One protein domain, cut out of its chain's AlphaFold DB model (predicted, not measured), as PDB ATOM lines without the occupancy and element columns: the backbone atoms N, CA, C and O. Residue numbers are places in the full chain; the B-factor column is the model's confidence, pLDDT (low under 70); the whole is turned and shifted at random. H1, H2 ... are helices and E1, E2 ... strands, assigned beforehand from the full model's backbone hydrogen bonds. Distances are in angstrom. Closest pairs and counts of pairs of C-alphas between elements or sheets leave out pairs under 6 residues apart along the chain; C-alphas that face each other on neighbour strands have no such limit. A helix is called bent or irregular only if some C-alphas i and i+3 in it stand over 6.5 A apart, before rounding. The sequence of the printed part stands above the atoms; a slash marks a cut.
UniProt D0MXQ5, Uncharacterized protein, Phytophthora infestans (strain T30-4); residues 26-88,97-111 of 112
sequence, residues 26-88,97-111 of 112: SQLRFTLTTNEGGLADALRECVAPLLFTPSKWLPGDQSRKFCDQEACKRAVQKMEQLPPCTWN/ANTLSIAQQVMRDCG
ATOM      1  N   SER A  26     -34.206 -44.061  12.085       84.19
ATOM      2  CA  SER A  26     -32.886 -43.788  11.507       84.19
ATOM      3  C   SER A  26     -32.411 -42.376  11.834       84.19
ATOM      4  O   SER A  26     -31.227 -42.196  12.103       84.19
ATOM      5  N   GLN A  27     -33.317 -41.396  11.882       86.62
ATOM      6  CA  GLN A  27     -33.019 -40.034  12.327       86.62
ATOM      7  C   GLN A  27     -32.603 -40.008  13.796       86.62
ATOM      8  O   GLN A  27     -31.537 -39.491  14.103       86.62
ATOM      9  N   LEU A  28     -33.356 -40.650  14.695       87.06
ATOM     10  CA  LEU A  28     -32.967 -40.784  16.100       87.06
ATOM     11  C   LEU A  28     -31.599 -41.464  16.228       87.06
ATOM     12  O   LEU A  28     -30.730 -40.978  16.949       87.06
ATOM     13  N   ARG A  29     -31.387 -42.577  15.517       85.69
ATOM     14  CA  ARG A  29     -30.107 -43.293  15.504       85.69
ATOM     15  C   ARG A  29     -28.987 -42.380  15.023       85.69
ATOM     16  O   ARG A  29     -27.932 -42.358  15.652       85.69
ATOM     17  N   PHE A  30     -29.196 -41.636  13.942       87.88
ATOM     18  CA  PHE A  30     -28.223 -40.687  13.417       87.88
ATOM     19  C   PHE A  30     -27.908 -39.602  14.448       87.88
ATOM     20  O   PHE A  30     -26.752 -39.490  14.842       87.88
ATOM     21  N   THR A  31     -28.916 -38.889  14.955       88.88
ATOM     22  CA  THR A  31     -28.772 -37.798  15.930       88.88
ATOM     23  C   THR A  31     -28.106 -38.270  17.224       88.88
ATOM     24  O   THR A  31     -27.256 -37.572  17.768       88.88
ATOM     25  N   LEU A  32     -28.417 -39.475  17.713       87.69
ATOM     26  CA  LEU A  32     -27.746 -40.052  18.882       87.69
ATOM     27  C   LEU A  32     -26.301 -40.466  18.584       87.69
ATOM     28  O   LEU A  32     -25.422 -40.263  19.415       87.69
ATOM     29  N   THR A  33     -26.039 -41.023  17.401       87.62
ATOM     30  CA  THR A  33     -24.691 -41.454  16.996       87.62
ATOM     31  C   THR A  33     -23.758 -40.264  16.786       87.62
ATOM     32  O   THR A  33     -22.594 -40.311  17.176       87.62
ATOM     33  N   THR A  34     -24.260 -39.192  16.176       89.81
ATOM     34  CA  THR A  34     -23.511 -37.950  15.945       89.81
ATOM     35  C   THR A  34     -23.542 -37.015  17.150       89.81
ATOM     36  O   THR A  34     -22.837 -36.006  17.149       89.81
ATOM     37  N   ASN A  35     -24.342 -37.347  18.171       88.44
ATOM     38  CA  ASN A  35     -24.678 -36.478  19.293       88.44
ATOM     39  C   ASN A  35     -25.108 -35.076  18.823       88.44
ATOM     40  O   ASN A  35     -24.731 -34.050  19.394       88.44
ATOM     41  N   GLU A  36     -25.877 -35.027  17.738       87.69
ATOM     42  CA  GLU A  36     -26.358 -33.786  17.152       87.69
ATOM     43  C   GLU A  36     -27.175 -33.005  18.186       87.69
ATOM     44  O   GLU A  36     -28.049 -33.528  18.885       87.69
ATOM     45  N   GLY A  37     -26.806 -31.735  18.353       84.19
ATOM     46  CA  GLY A  37     -27.382 -30.871  19.372       84.19
ATOM     47  C   GLY A  37     -27.161 -31.346  20.815       84.19
ATOM     48  O   GLY A  37     -27.819 -30.807  21.702       84.19
ATOM     49  N   GLY A  38     -26.286 -32.318  21.086       89.19
ATOM     50  CA  GLY A  38     -26.062 -32.865  22.428       89.19
ATOM     51  C   GLY A  38     -27.175 -33.800  22.920       89.19
ATOM     52  O   GLY A  38     -27.356 -33.940  24.130       89.19
ATOM     53  N   LEU A  39     -27.981 -34.382  22.017       89.75
ATOM     54  CA  LEU A  39     -29.106 -35.240  22.405       89.75
ATOM     55  C   LEU A  39     -28.652 -36.491  23.171       89.75
ATOM     56  O   LEU A  39     -29.288 -36.853  24.158       89.75
ATOM     57  N   ALA A  40     -27.569 -37.144  22.746       89.12
ATOM     58  CA  ALA A  40     -27.104 -38.371  23.387       89.12
ATOM     59  C   ALA A  40     -26.620 -38.111  24.820       89.12
ATOM     60  O   ALA A  40     -26.935 -38.892  25.721       89.12
ATOM     61  N   ASP A  41     -25.930 -36.991  25.049       90.62
ATOM     62  CA  ASP A  41     -25.478 -36.592  26.387       90.62
ATOM     63  C   ASP A  41     -26.657 -36.234  27.293       90.62
ATOM     64  O   ASP A  41     -26.768 -36.754  28.403       90.62
ATOM     65  N   ALA A  42     -27.590 -35.415  26.796       90.50
ATOM     66  CA  ALA A  42     -28.787 -35.044  27.546       90.50
ATOM     67  C   ALA A  42     -29.637 -36.273  27.903       90.50
ATOM     68  O   ALA A  42     -30.119 -36.393  29.031       90.50
ATOM     69  N   LEU A  43     -29.792 -37.215  26.966       89.69
ATOM     70  CA  LEU A  43     -30.526 -38.456  27.193       89.69
ATOM     71  C   LEU A  43     -29.810 -39.343  28.217       89.69
ATOM     72  O   LEU A  43     -30.452 -39.884  29.113       89.69
ATOM     73  N   ARG A  44     -28.480 -39.456  28.140       89.75
ATOM     74  CA  ARG A  44     -27.681 -40.211  29.111       89.75
ATOM     75  C   ARG A  44     -27.798 -39.630  30.519       89.75
ATOM     76  O   ARG A  44     -27.991 -40.392  31.465       89.75
ATOM     77  N   GLU A  45     -27.702 -38.311  30.660       91.06
ATOM     78  CA  GLU A  45     -27.890 -37.617  31.939       91.06
ATOM     79  C   GLU A  45     -29.309 -37.800  32.485       91.06
ATOM     80  O   GLU A  45     -29.472 -38.059  33.675       91.06
ATOM     81  N   CYS A  46     -30.327 -37.713  31.622       90.12
ATOM     82  CA  CYS A  46     -31.722 -37.932  32.003       90.12
ATOM     83  C   CYS A  46     -31.971 -39.362  32.501       90.12
ATOM     84  O   CYS A  46     -32.646 -39.575  33.506       90.12
ATOM     85  N   VAL A  47     -31.414 -40.355  31.806       89.50
ATOM     86  CA  VAL A  47     -31.675 -41.775  32.062       89.50
ATOM     87  C   VAL A  47     -30.859 -42.316  33.238       89.50
ATOM     88  O   VAL A  47     -31.316 -43.229  33.920       89.50
ATOM     89  N   ALA A  48     -29.683 -41.753  33.526       88.62
ATOM     90  CA  ALA A  48     -28.832 -42.191  34.634       88.62
ATOM     91  C   ALA A  48     -29.568 -42.325  35.990       88.62
ATOM     92  O   ALA A  48     -29.434 -43.379  36.611       88.62
ATOM     93  N   PRO A  49     -30.371 -41.343  36.454       83.94
ATOM     94  CA  PRO A  49     -31.165 -41.490  37.676       83.94
ATOM     95  C   PRO A  49     -32.427 -42.354  37.509       83.94
ATOM     96  O   PRO A  49     -32.988 -42.805  38.505       83.94
ATOM     97  N   LEU A  50     -32.885 -42.588  36.273       81.25
ATOM     98  CA  LEU A  50     -34.087 -43.372  35.950       81.25
ATOM     99  C   LEU A  50     -33.824 -44.887  35.891       81.25
ATOM    100  O   LEU A  50     -34.770 -45.677  35.878       81.25
ATOM    101  N   LEU A  51     -32.554 -45.299  35.872       81.31
ATOM    102  CA  LEU A  51     -32.130 -46.696  35.885       81.31
ATOM    103  C   LEU A  51     -31.795 -47.144  37.310       81.31
ATOM    104  O   LEU A  51     -30.830 -46.685  37.913       81.31
ATOM    105  N   PHE A  52     -32.564 -48.095  37.842       73.94
ATOM    106  CA  PHE A  52     -32.345 -48.621  39.194       73.94
ATOM    107  C   PHE A  52     -31.355 -49.802  39.232       73.94
ATOM    108  O   PHE A  52     -30.658 -50.011  40.218       73.94
ATOM    109  N   THR A  53     -31.268 -50.575  38.148       56.94
ATOM    110  CA  THR A  53     -30.254 -51.617  37.873       56.94
ATOM    111  C   THR A  53     -30.081 -51.687  36.344       56.94
ATOM    112  O   THR A  53     -30.846 -50.999  35.666       56.94
ATOM    113  N   PRO A  54     -29.138 -52.443  35.737       56.78
ATOM    114  CA  PRO A  54     -28.583 -52.109  34.414       56.78
ATOM    115  C   PRO A  54     -29.577 -52.128  33.234       56.78
ATOM    116  O   PRO A  54     -29.187 -51.865  32.100       56.78
ATOM    117  N   SER A  55     -30.855 -52.440  33.466       58.84
ATOM    118  CA  SER A  55     -31.938 -52.294  32.485       58.84
ATOM    119  C   SER A  55     -33.317 -52.012  33.106       58.84
ATOM    120  O   SER A  55     -34.318 -52.072  32.397       58.84
ATOM    121  N   LYS A  56     -33.423 -51.773  34.424       74.56
ATOM    122  CA  LYS A  56     -34.727 -51.599  35.087       74.56
ATOM    123  C   LYS A  56     -35.061 -50.122  35.244       74.56
ATOM    124  O   LYS A  56     -34.459 -49.439  36.071       74.56
ATOM    125  N   TRP A  57     -36.032 -49.681  34.451       82.50
ATOM    126  CA  TRP A  57     -36.650 -48.361  34.534       82.50
ATOM    127  C   TRP A  57     -37.424 -48.192  35.845       82.50
ATOM    128  O   TRP A  57     -38.060 -49.143  36.315       82.50
ATOM    129  N   LEU A  58     -37.375 -47.000  36.439       82.12
ATOM    130  CA  LEU A  58     -38.166 -46.681  37.627       82.12
ATOM    131  C   LEU A  58     -39.681 -46.772  37.351       82.12
ATOM    132  O   LEU A  58     -40.126 -46.457  36.249       82.12
ATOM    133  N   PRO A  59     -40.501 -47.156  38.345       80.06
ATOM    134  CA  PRO A  59     -41.958 -47.100  38.225       80.06
ATOM    135  C   PRO A  59     -42.458 -45.693  37.869       80.06
ATOM    136  O   PRO A  59     -41.852 -44.699  38.267       80.06
ATOM    137  N   GLY A  60     -43.586 -45.611  37.155       73.75
ATOM    138  CA  GLY A  60     -44.072 -44.380  36.515       73.75
ATOM    139  C   GLY A  60     -44.327 -43.172  37.433       73.75
ATOM    140  O   GLY A  60     -44.361 -42.039  36.963       73.75
ATOM    141  N   ASP A  61     -44.546 -43.374  38.732       77.06
ATOM    142  CA  ASP A  61     -44.686 -42.304  39.729       77.06
ATOM    143  C   ASP A  61     -43.328 -41.768  40.205       77.06
ATOM    144  O   ASP A  61     -43.184 -40.585  40.518       77.06
ATOM    145  N   GLN A  62     -42.321 -42.637  40.245       77.75
ATOM    146  CA  GLN A  62     -40.951 -42.287  40.593       77.75
ATOM    147  C   GLN A  62     -40.241 -41.664  39.399       77.75
ATOM    148  O   GLN A  62     -39.638 -40.610  39.571       77.75
ATOM    149  N   SER A  63     -40.367 -42.244  38.197       80.50
ATOM    150  CA  SER A  63     -39.750 -41.712  36.975       80.50
ATOM    151  C   SER A  63     -40.184 -40.270  36.700       80.50
ATOM    152  O   SER A  63     -39.334 -39.412  36.469       80.50
ATOM    153  N   ARG A  64     -41.476 -39.956  36.875       81.12
ATOM    154  CA  ARG A  64     -42.004 -38.587  36.735       81.12
ATOM    155  C   ARG A  64     -41.317 -37.552  37.624       81.12
ATOM    156  O   ARG A  64     -41.095 -36.438  37.171       81.12
ATOM    157  N   LYS A  65     -40.922 -37.906  38.851       82.00
ATOM    158  CA  LYS A  65     -40.193 -36.977  39.742       82.00
ATOM    159  C   LYS A  65     -38.810 -36.609  39.204       82.00
ATOM    160  O   LYS A  65     -38.273 -35.566  39.557       82.00
ATOM    161  N   PHE A  66     -38.221 -37.467  38.374       83.81
ATOM    162  CA  PHE A  66     -36.938 -37.210  37.724       83.81
ATOM    163  C   PHE A  66     -37.098 -36.507  36.371       83.81
ATOM    164  O   PHE A  66     -36.156 -35.854  35.927       83.81
ATOM    165  N   CYS A  67     -38.282 -36.554  35.754       87.50
ATOM    166  CA  CYS A  67     -38.577 -35.802  34.532       87.50
ATOM    167  C   CYS A  67     -38.481 -34.278  34.731       87.50
ATOM    168  O   CYS A  67     -38.140 -33.561  33.794       87.50
ATOM    169  N   ASP A  68     -38.685 -33.785  35.958       86.62
ATOM    170  CA  ASP A  68     -38.517 -32.367  36.308       86.62
ATOM    171  C   ASP A  68     -37.056 -31.889  36.292       86.62
ATOM    172  O   ASP A  68     -36.800 -30.682  36.373       86.62
ATOM    173  N   GLN A  69     -36.084 -32.799  36.181       88.06
ATOM    174  CA  GLN A  69     -34.686 -32.413  36.072       88.06
ATOM    175  C   GLN A  69     -34.391 -31.761  34.722       88.06
ATOM    176  O   GLN A  69     -34.830 -32.221  33.667       88.06
ATOM    177  N   GLU A  70     -33.559 -30.720  34.748       88.88
ATOM    178  CA  GLU A  70     -33.191 -29.960  33.551       88.88
ATOM    179  C   GLU A  70     -32.575 -30.840  32.454       88.88
ATOM    180  O   GLU A  70     -32.793 -30.592  31.272       88.88
ATOM    181  N   ALA A  71     -31.851 -31.902  32.821       87.00
ATOM    182  CA  ALA A  71     -31.336 -32.875  31.859       87.00
ATOM    183  C   ALA A  71     -32.460 -33.583  31.080       87.00
ATOM    184  O   ALA A  71     -32.399 -33.650  29.852       87.00
ATOM    185  N   CYS A  72     -33.511 -34.043  31.768       90.56
ATOM    186  CA  CYS A  72     -34.656 -34.682  31.125       90.56
ATOM    187  C   CYS A  72     -35.478 -33.708  30.289       90.56
ATOM    188  O   CYS A  72     -35.786 -34.030  29.145       90.56
ATOM    189  N   LYS A  73     -35.745 -32.495  30.787       91.94
ATOM    190  CA  LYS A  73     -36.436 -31.461  29.998       91.94
ATOM    191  C   LYS A  73     -35.700 -31.145  28.697       91.94
ATOM    192  O   LYS A  73     -36.316 -31.111  27.636       91.94
ATOM    193  N   ARG A  74     -34.371 -30.976  28.749       92.25
ATOM    194  CA  ARG A  74     -33.543 -30.750  27.549       92.25
ATOM    195  C   ARG A  74     -33.589 -31.932  26.583       92.25
ATOM    196  O   ARG A  74     -33.636 -31.713  25.375       92.25
ATOM    197  N   ALA A  75     -33.533 -33.162  27.095       92.62
ATOM    198  CA  ALA A  75     -33.609 -34.362  26.269       92.62
ATOM    199  C   ALA A  75     -34.970 -34.459  25.562       92.62
ATOM    200  O   ALA A  75     -35.004 -34.613  24.344       92.62
ATOM    201  N   VAL A  76     -36.071 -34.292  26.301       93.62
ATOM    202  CA  VAL A  76     -37.444 -34.298  25.768       93.62
ATOM    203  C   VAL A  76     -37.629 -33.206  24.721       93.62
ATOM    204  O   VAL A  76     -38.006 -33.519  23.600       93.62
ATOM    205  N   GLN A  77     -37.241 -31.962  25.014       93.38
ATOM    206  CA  GLN A  77     -37.360 -30.848  24.066       93.38
ATOM    207  C   GLN A  77     -36.633 -31.115  22.737       93.38
ATOM    208  O   GLN A  77     -37.083 -30.694  21.674       93.38
ATOM    209  N   LYS A  78     -35.480 -31.795  22.776       90.88
ATOM    210  CA  LYS A  78     -34.740 -32.186  21.566       90.88
ATOM    211  C   LYS A  78     -35.419 -33.339  20.838       90.88
ATOM    212  O   LYS A  78     -35.494 -33.320  19.617       90.88
ATOM    213  N   MET A  79     -35.917 -34.324  21.578       91.81
ATOM    214  CA  MET A  79     -36.666 -35.439  21.007       91.81
ATOM    215  C   MET A  79     -37.964 -34.962  20.345       91.81
ATOM    216  O   MET A  79     -38.261 -35.399  19.245       91.81
ATOM    217  N   GLU A  80     -38.677 -33.986  20.901       92.00
ATOM    218  CA  GLU A  80     -39.876 -33.385  20.291       92.00
ATOM    219  C   GLU A  80     -39.645 -32.776  18.896       92.00
ATOM    220  O   GLU A  80     -40.599 -32.591  18.143       92.00
ATOM    221  N   GLN A  81     -38.392 -32.493  18.517       89.81
ATOM    222  CA  GLN A  81     -38.041 -32.028  17.170       89.81
ATOM    223  C   GLN A  81     -38.010 -33.160  16.132       89.81
ATOM    224  O   GLN A  81     -38.023 -32.890  14.930       89.81
ATOM    225  N   LEU A  82     -37.962 -34.420  16.574       88.50
ATOM    226  CA  LEU A  82     -38.011 -35.587  15.701       88.50
ATOM    227  C   LEU A  82     -39.451 -35.850  15.229       88.50
ATOM    228  O   LEU A  82     -40.413 -35.511  15.925       88.50
ATOM    229  N   PRO A  83     -39.637 -36.507  14.070       87.19
ATOM    230  CA  PRO A  83     -40.963 -36.826  13.559       87.19
ATOM    231  C   PRO A  83     -41.809 -37.588  14.593       87.19
ATOM    232  O   PRO A  83     -41.312 -38.561  15.170       87.19
ATOM    233  N   PRO A  84     -43.103 -37.255  14.781       86.12
ATOM    234  CA  PRO A  84     -43.963 -37.910  15.777       86.12
ATOM    235  C   PRO A  84     -44.067 -39.428  15.614       86.12
ATOM    236  O   PRO A  84     -44.273 -40.164  16.576       86.12
ATOM    237  N   CYS A  85     -43.909 -39.909  14.382       84.81
ATOM    238  CA  CYS A  85     -43.948 -41.328  14.072       84.81
ATOM    239  C   CYS A  85     -42.813 -42.120  14.755       84.81
ATOM    240  O   CYS A  85     -43.017 -43.294  15.039       84.81
ATOM    241  N   THR A  86     -41.694 -41.478  15.129       86.12
ATOM    242  CA  THR A  86     -40.574 -42.080  15.887       86.12
ATOM    243  C   THR A  86     -41.043 -42.789  17.160       86.12
ATOM    244  O   THR A  86     -40.537 -43.854  17.521       86.12
ATOM    245  N   TRP A  87     -42.042 -42.217  17.836       86.69
ATOM    246  CA  TRP A  87     -42.509 -42.681  19.147       86.69
ATOM    247  C   TRP A  87     -43.487 -43.850  19.069       86.69
ATOM    248  O   TRP A  87     -43.678 -44.555  20.056       86.69
ATOM    249  N   ASN A  88     -44.065 -44.066  17.886       81.50
ATOM    250  CA  ASN A  88     -44.986 -45.161  17.595       81.50
ATOM    251  C   ASN A  88     -44.342 -46.248  16.721       81.50
ATOM    252  O   ASN A  88     -44.993 -47.245  16.417       81.50
ATOM    253  N   ALA A  97     -32.128 -51.553  19.525       69.31
ATOM    254  CA  ALA A  97     -33.428 -51.792  20.141       69.31
ATOM    255  C   ALA A  97     -33.518 -51.119  21.515       69.31
ATOM    256  O   ALA A  97     -34.506 -50.469  21.850       69.31
ATOM    257  N   ASN A  98     -32.440 -51.233  22.297       76.50
ATOM    258  CA  ASN A  98     -32.363 -50.670  23.641       76.50
ATOM    259  C   ASN A  98     -32.396 -49.142  23.608       76.50
ATOM    260  O   ASN A  98     -33.065 -48.524  24.429       76.50
ATOM    261  N   THR A  99     -31.710 -48.538  22.640       78.19
ATOM    262  CA  THR A  99     -31.623 -47.086  22.503       78.19
ATOM    263  C   THR A  99     -32.976 -46.478  22.138       78.19
ATOM    264  O   THR A  99     -33.412 -45.533  22.796       78.19
ATOM    265  N   LEU A 100     -33.673 -47.045  21.143       80.75
ATOM    266  CA  LEU A 100     -35.020 -46.590  20.783       80.75
ATOM    267  C   LEU A 100     -36.014 -46.837  21.925       80.75
ATOM    268  O   LEU A 100     -36.788 -45.944  22.247       80.75
ATOM    269  N   SER A 101     -35.950 -48.002  22.577       84.06
ATOM    270  CA  SER A 101     -36.800 -48.333  23.729       84.06
ATOM    271  C   SER A 101     -36.656 -47.317  24.867       84.06
ATOM    272  O   SER A 101     -37.651 -46.807  25.378       84.06
ATOM    273  N   ILE A 102     -35.416 -46.957  25.223       87.12
ATOM    274  CA  ILE A 102     -35.131 -45.960  26.263       87.12
ATOM    275  C   ILE A 102     -35.652 -44.580  25.855       87.12
ATOM    276  O   ILE A 102     -36.319 -43.929  26.654       87.12
ATOM    277  N   ALA A 103     -35.388 -44.134  24.624       89.00
ATOM    278  CA  ALA A 103     -35.865 -42.838  24.144       89.00
ATOM    279  C   ALA A 103     -37.405 -42.767  24.119       89.00
ATOM    280  O   ALA A 103     -37.986 -41.794  24.593       89.00
ATOM    281  N   GLN A 104     -38.074 -43.827  23.647       87.56
ATOM    282  CA  GLN A 104     -39.534 -43.947  23.676       87.56
ATOM    283  C   GLN A 104     -40.081 -43.963  25.109       87.56
ATOM    284  O   GLN A 104     -41.119 -43.360  25.369       87.56
ATOM    285  N   GLN A 105     -39.396 -44.620  26.051       87.81
ATOM    286  CA  GLN A 105     -39.793 -44.630  27.460       87.81
ATOM    287  C   GLN A 105     -39.637 -43.245  28.107       87.81
ATOM    288  O   GLN A 105     -40.545 -42.814  28.814       87.81
ATOM    289  N   VAL A 106     -38.549 -42.516  27.823       90.25
ATOM    290  CA  VAL A 106     -38.388 -41.118  28.262       90.25
ATOM    291  C   VAL A 106     -39.502 -40.251  27.686       90.25
ATOM    292  O   VAL A 106     -40.139 -39.521  28.433       90.25
ATOM    293  N   MET A 107     -39.785 -40.351  26.384       90.62
ATOM    294  CA  MET A 107     -40.874 -39.587  25.766       90.62
ATOM    295  C   MET A 107     -42.247 -39.930  26.350       90.62
ATOM    296  O   MET A 107     -43.081 -39.046  26.494       90.62
ATOM    297  N   ARG A 108     -42.490 -41.187  26.730       87.81
ATOM    298  CA  ARG A 108     -43.753 -41.620  27.347       87.81
ATOM    299  C   ARG A 108     -43.940 -41.078  28.763       87.81
ATOM    300  O   ARG A 108     -45.057 -40.724  29.132       87.81
ATOM    301  N   ASP A 109     -42.875 -41.073  29.558       87.75
ATOM    302  CA  ASP A 109     -42.951 -40.738  30.982       87.75
ATOM    303  C   ASP A 109     -42.696 -39.252  31.262       87.75
ATOM    304  O   ASP A 109     -43.237 -38.716  32.231       87.75
ATOM    305  N   CYS A 110     -41.877 -38.605  30.428       89.00
ATOM    306  CA  CYS A 110     -41.422 -37.225  30.594       89.00
ATOM    307  C   CYS A 110     -41.901 -36.271  29.490       89.00
ATOM    308  O   CYS A 110     -41.773 -35.062  29.670       89.00
ATOM    309  N   GLY A 111     -42.413 -36.781  28.365       86.00
ATOM    310  CA  GLY A 111     -43.072 -35.959  27.350       86.00
ATOM    311  C   GLY A 111     -44.431 -35.478  27.854       86.00
ATOM    312  O   GLY A 111     -45.194 -36.264  28.421       86.00
TER     313      GLY A 111
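What this domain is: This is residues 26 to 88 and 97 to 111 of the 112 residues of an uncharacterized protein of Phytophthora infestans (strain T30-4) (UniProt D0MXQ5). Helices cross one another in a compact cluster: H2, the longest, runs along one side, H4 crosses it and packs on it, and H6 crosses H4 with its second half. H1 makes a corner at the first end of H2, H3 packs on its last end, and beyond that end lies the short strand E1, after which the chain folds back so that residues 56 to 57 pair with E1. The printed part has 78 residues with six named helices and one named strand, in the order H1 H2 E1 H3 H4 H5 H6, and is mostly helix. It is compact, with a radius of gyration of the C-alphas of 11.5 A, rounded, and spans 29 by 24 by 20 A.

How they stand to each other: H2, residues 36 to 50, is the hub, touching four other helices. It is irregular, with C-alphas 37 and 40 8.5 A apart. H4, residues 70 to 79, touches it at a steep tilt of 50 degrees, opposite ways; the closest C-alphas, of Cys 46 and Cys 72, are 4.5 A apart. H6, residues 97 to 110, only just touches H2, with 3 pairs of C-alphas within 8 A, the closest Leu 43 and Ala 103 at 7.6 A; they are about perpendicular, at 76 degrees. With residues 106 to 110 alone H6 touches H4, closest at the C-alphas of Val 76 and Met 107, 6.3 A, at a steep tilt of 67 degrees, opposite ways. H3, residues 60 to 67, touches H2 at the C-alphas of Leu 50 and Ser 63, 6.0 A, and H6 at those of Cys 67 and Cys 110, 5.1 A. H1, residues 26 to 34, and H2 touch only at the corner, closest at the C-alphas of Leu 32 and Ala 40, 4.9 A, about perpendicular at 90 degrees. H5, residues 84 to 87, is close to H6 but not clearly touching: the closest C-alphas, of Trp 87 and Gln 104, are 5.6 A apart. E1, residues 51 to 53, pairs with no named strand, but is antiparallel to residues 56 to 57. In H1, H4 and H6 every O i to N i+4 pair is within hydrogen-bond range; in H2 7 of 11 are, and in H3 1 of 4, beside 3 of 5 O i to N i+3 pairs, while H5, with 4 residues, is too short for any O i to N i+4 pair.

Where its parts are: H1 begins at C-alpha 26, (-32.886, -43.788, 11.507). H2 is 22.5 A long, H6 19.6 A and H4 14.1 A. H6 ends at C-alpha 110, (-41.422, -37.225, 30.594).

The domain as a whole: The C-alphas farthest apart, of Thr 34 and Asp 61, are 32.1 A apart. Residues 89 to 96 are not printed, and C-alphas 88 and 97 are 13.6 A apart across this cut. Of the links that are printed whole, none is long. The mean pLDDT of the printed part is 85.0; residues 53 to 55 and residue 97 are under 70.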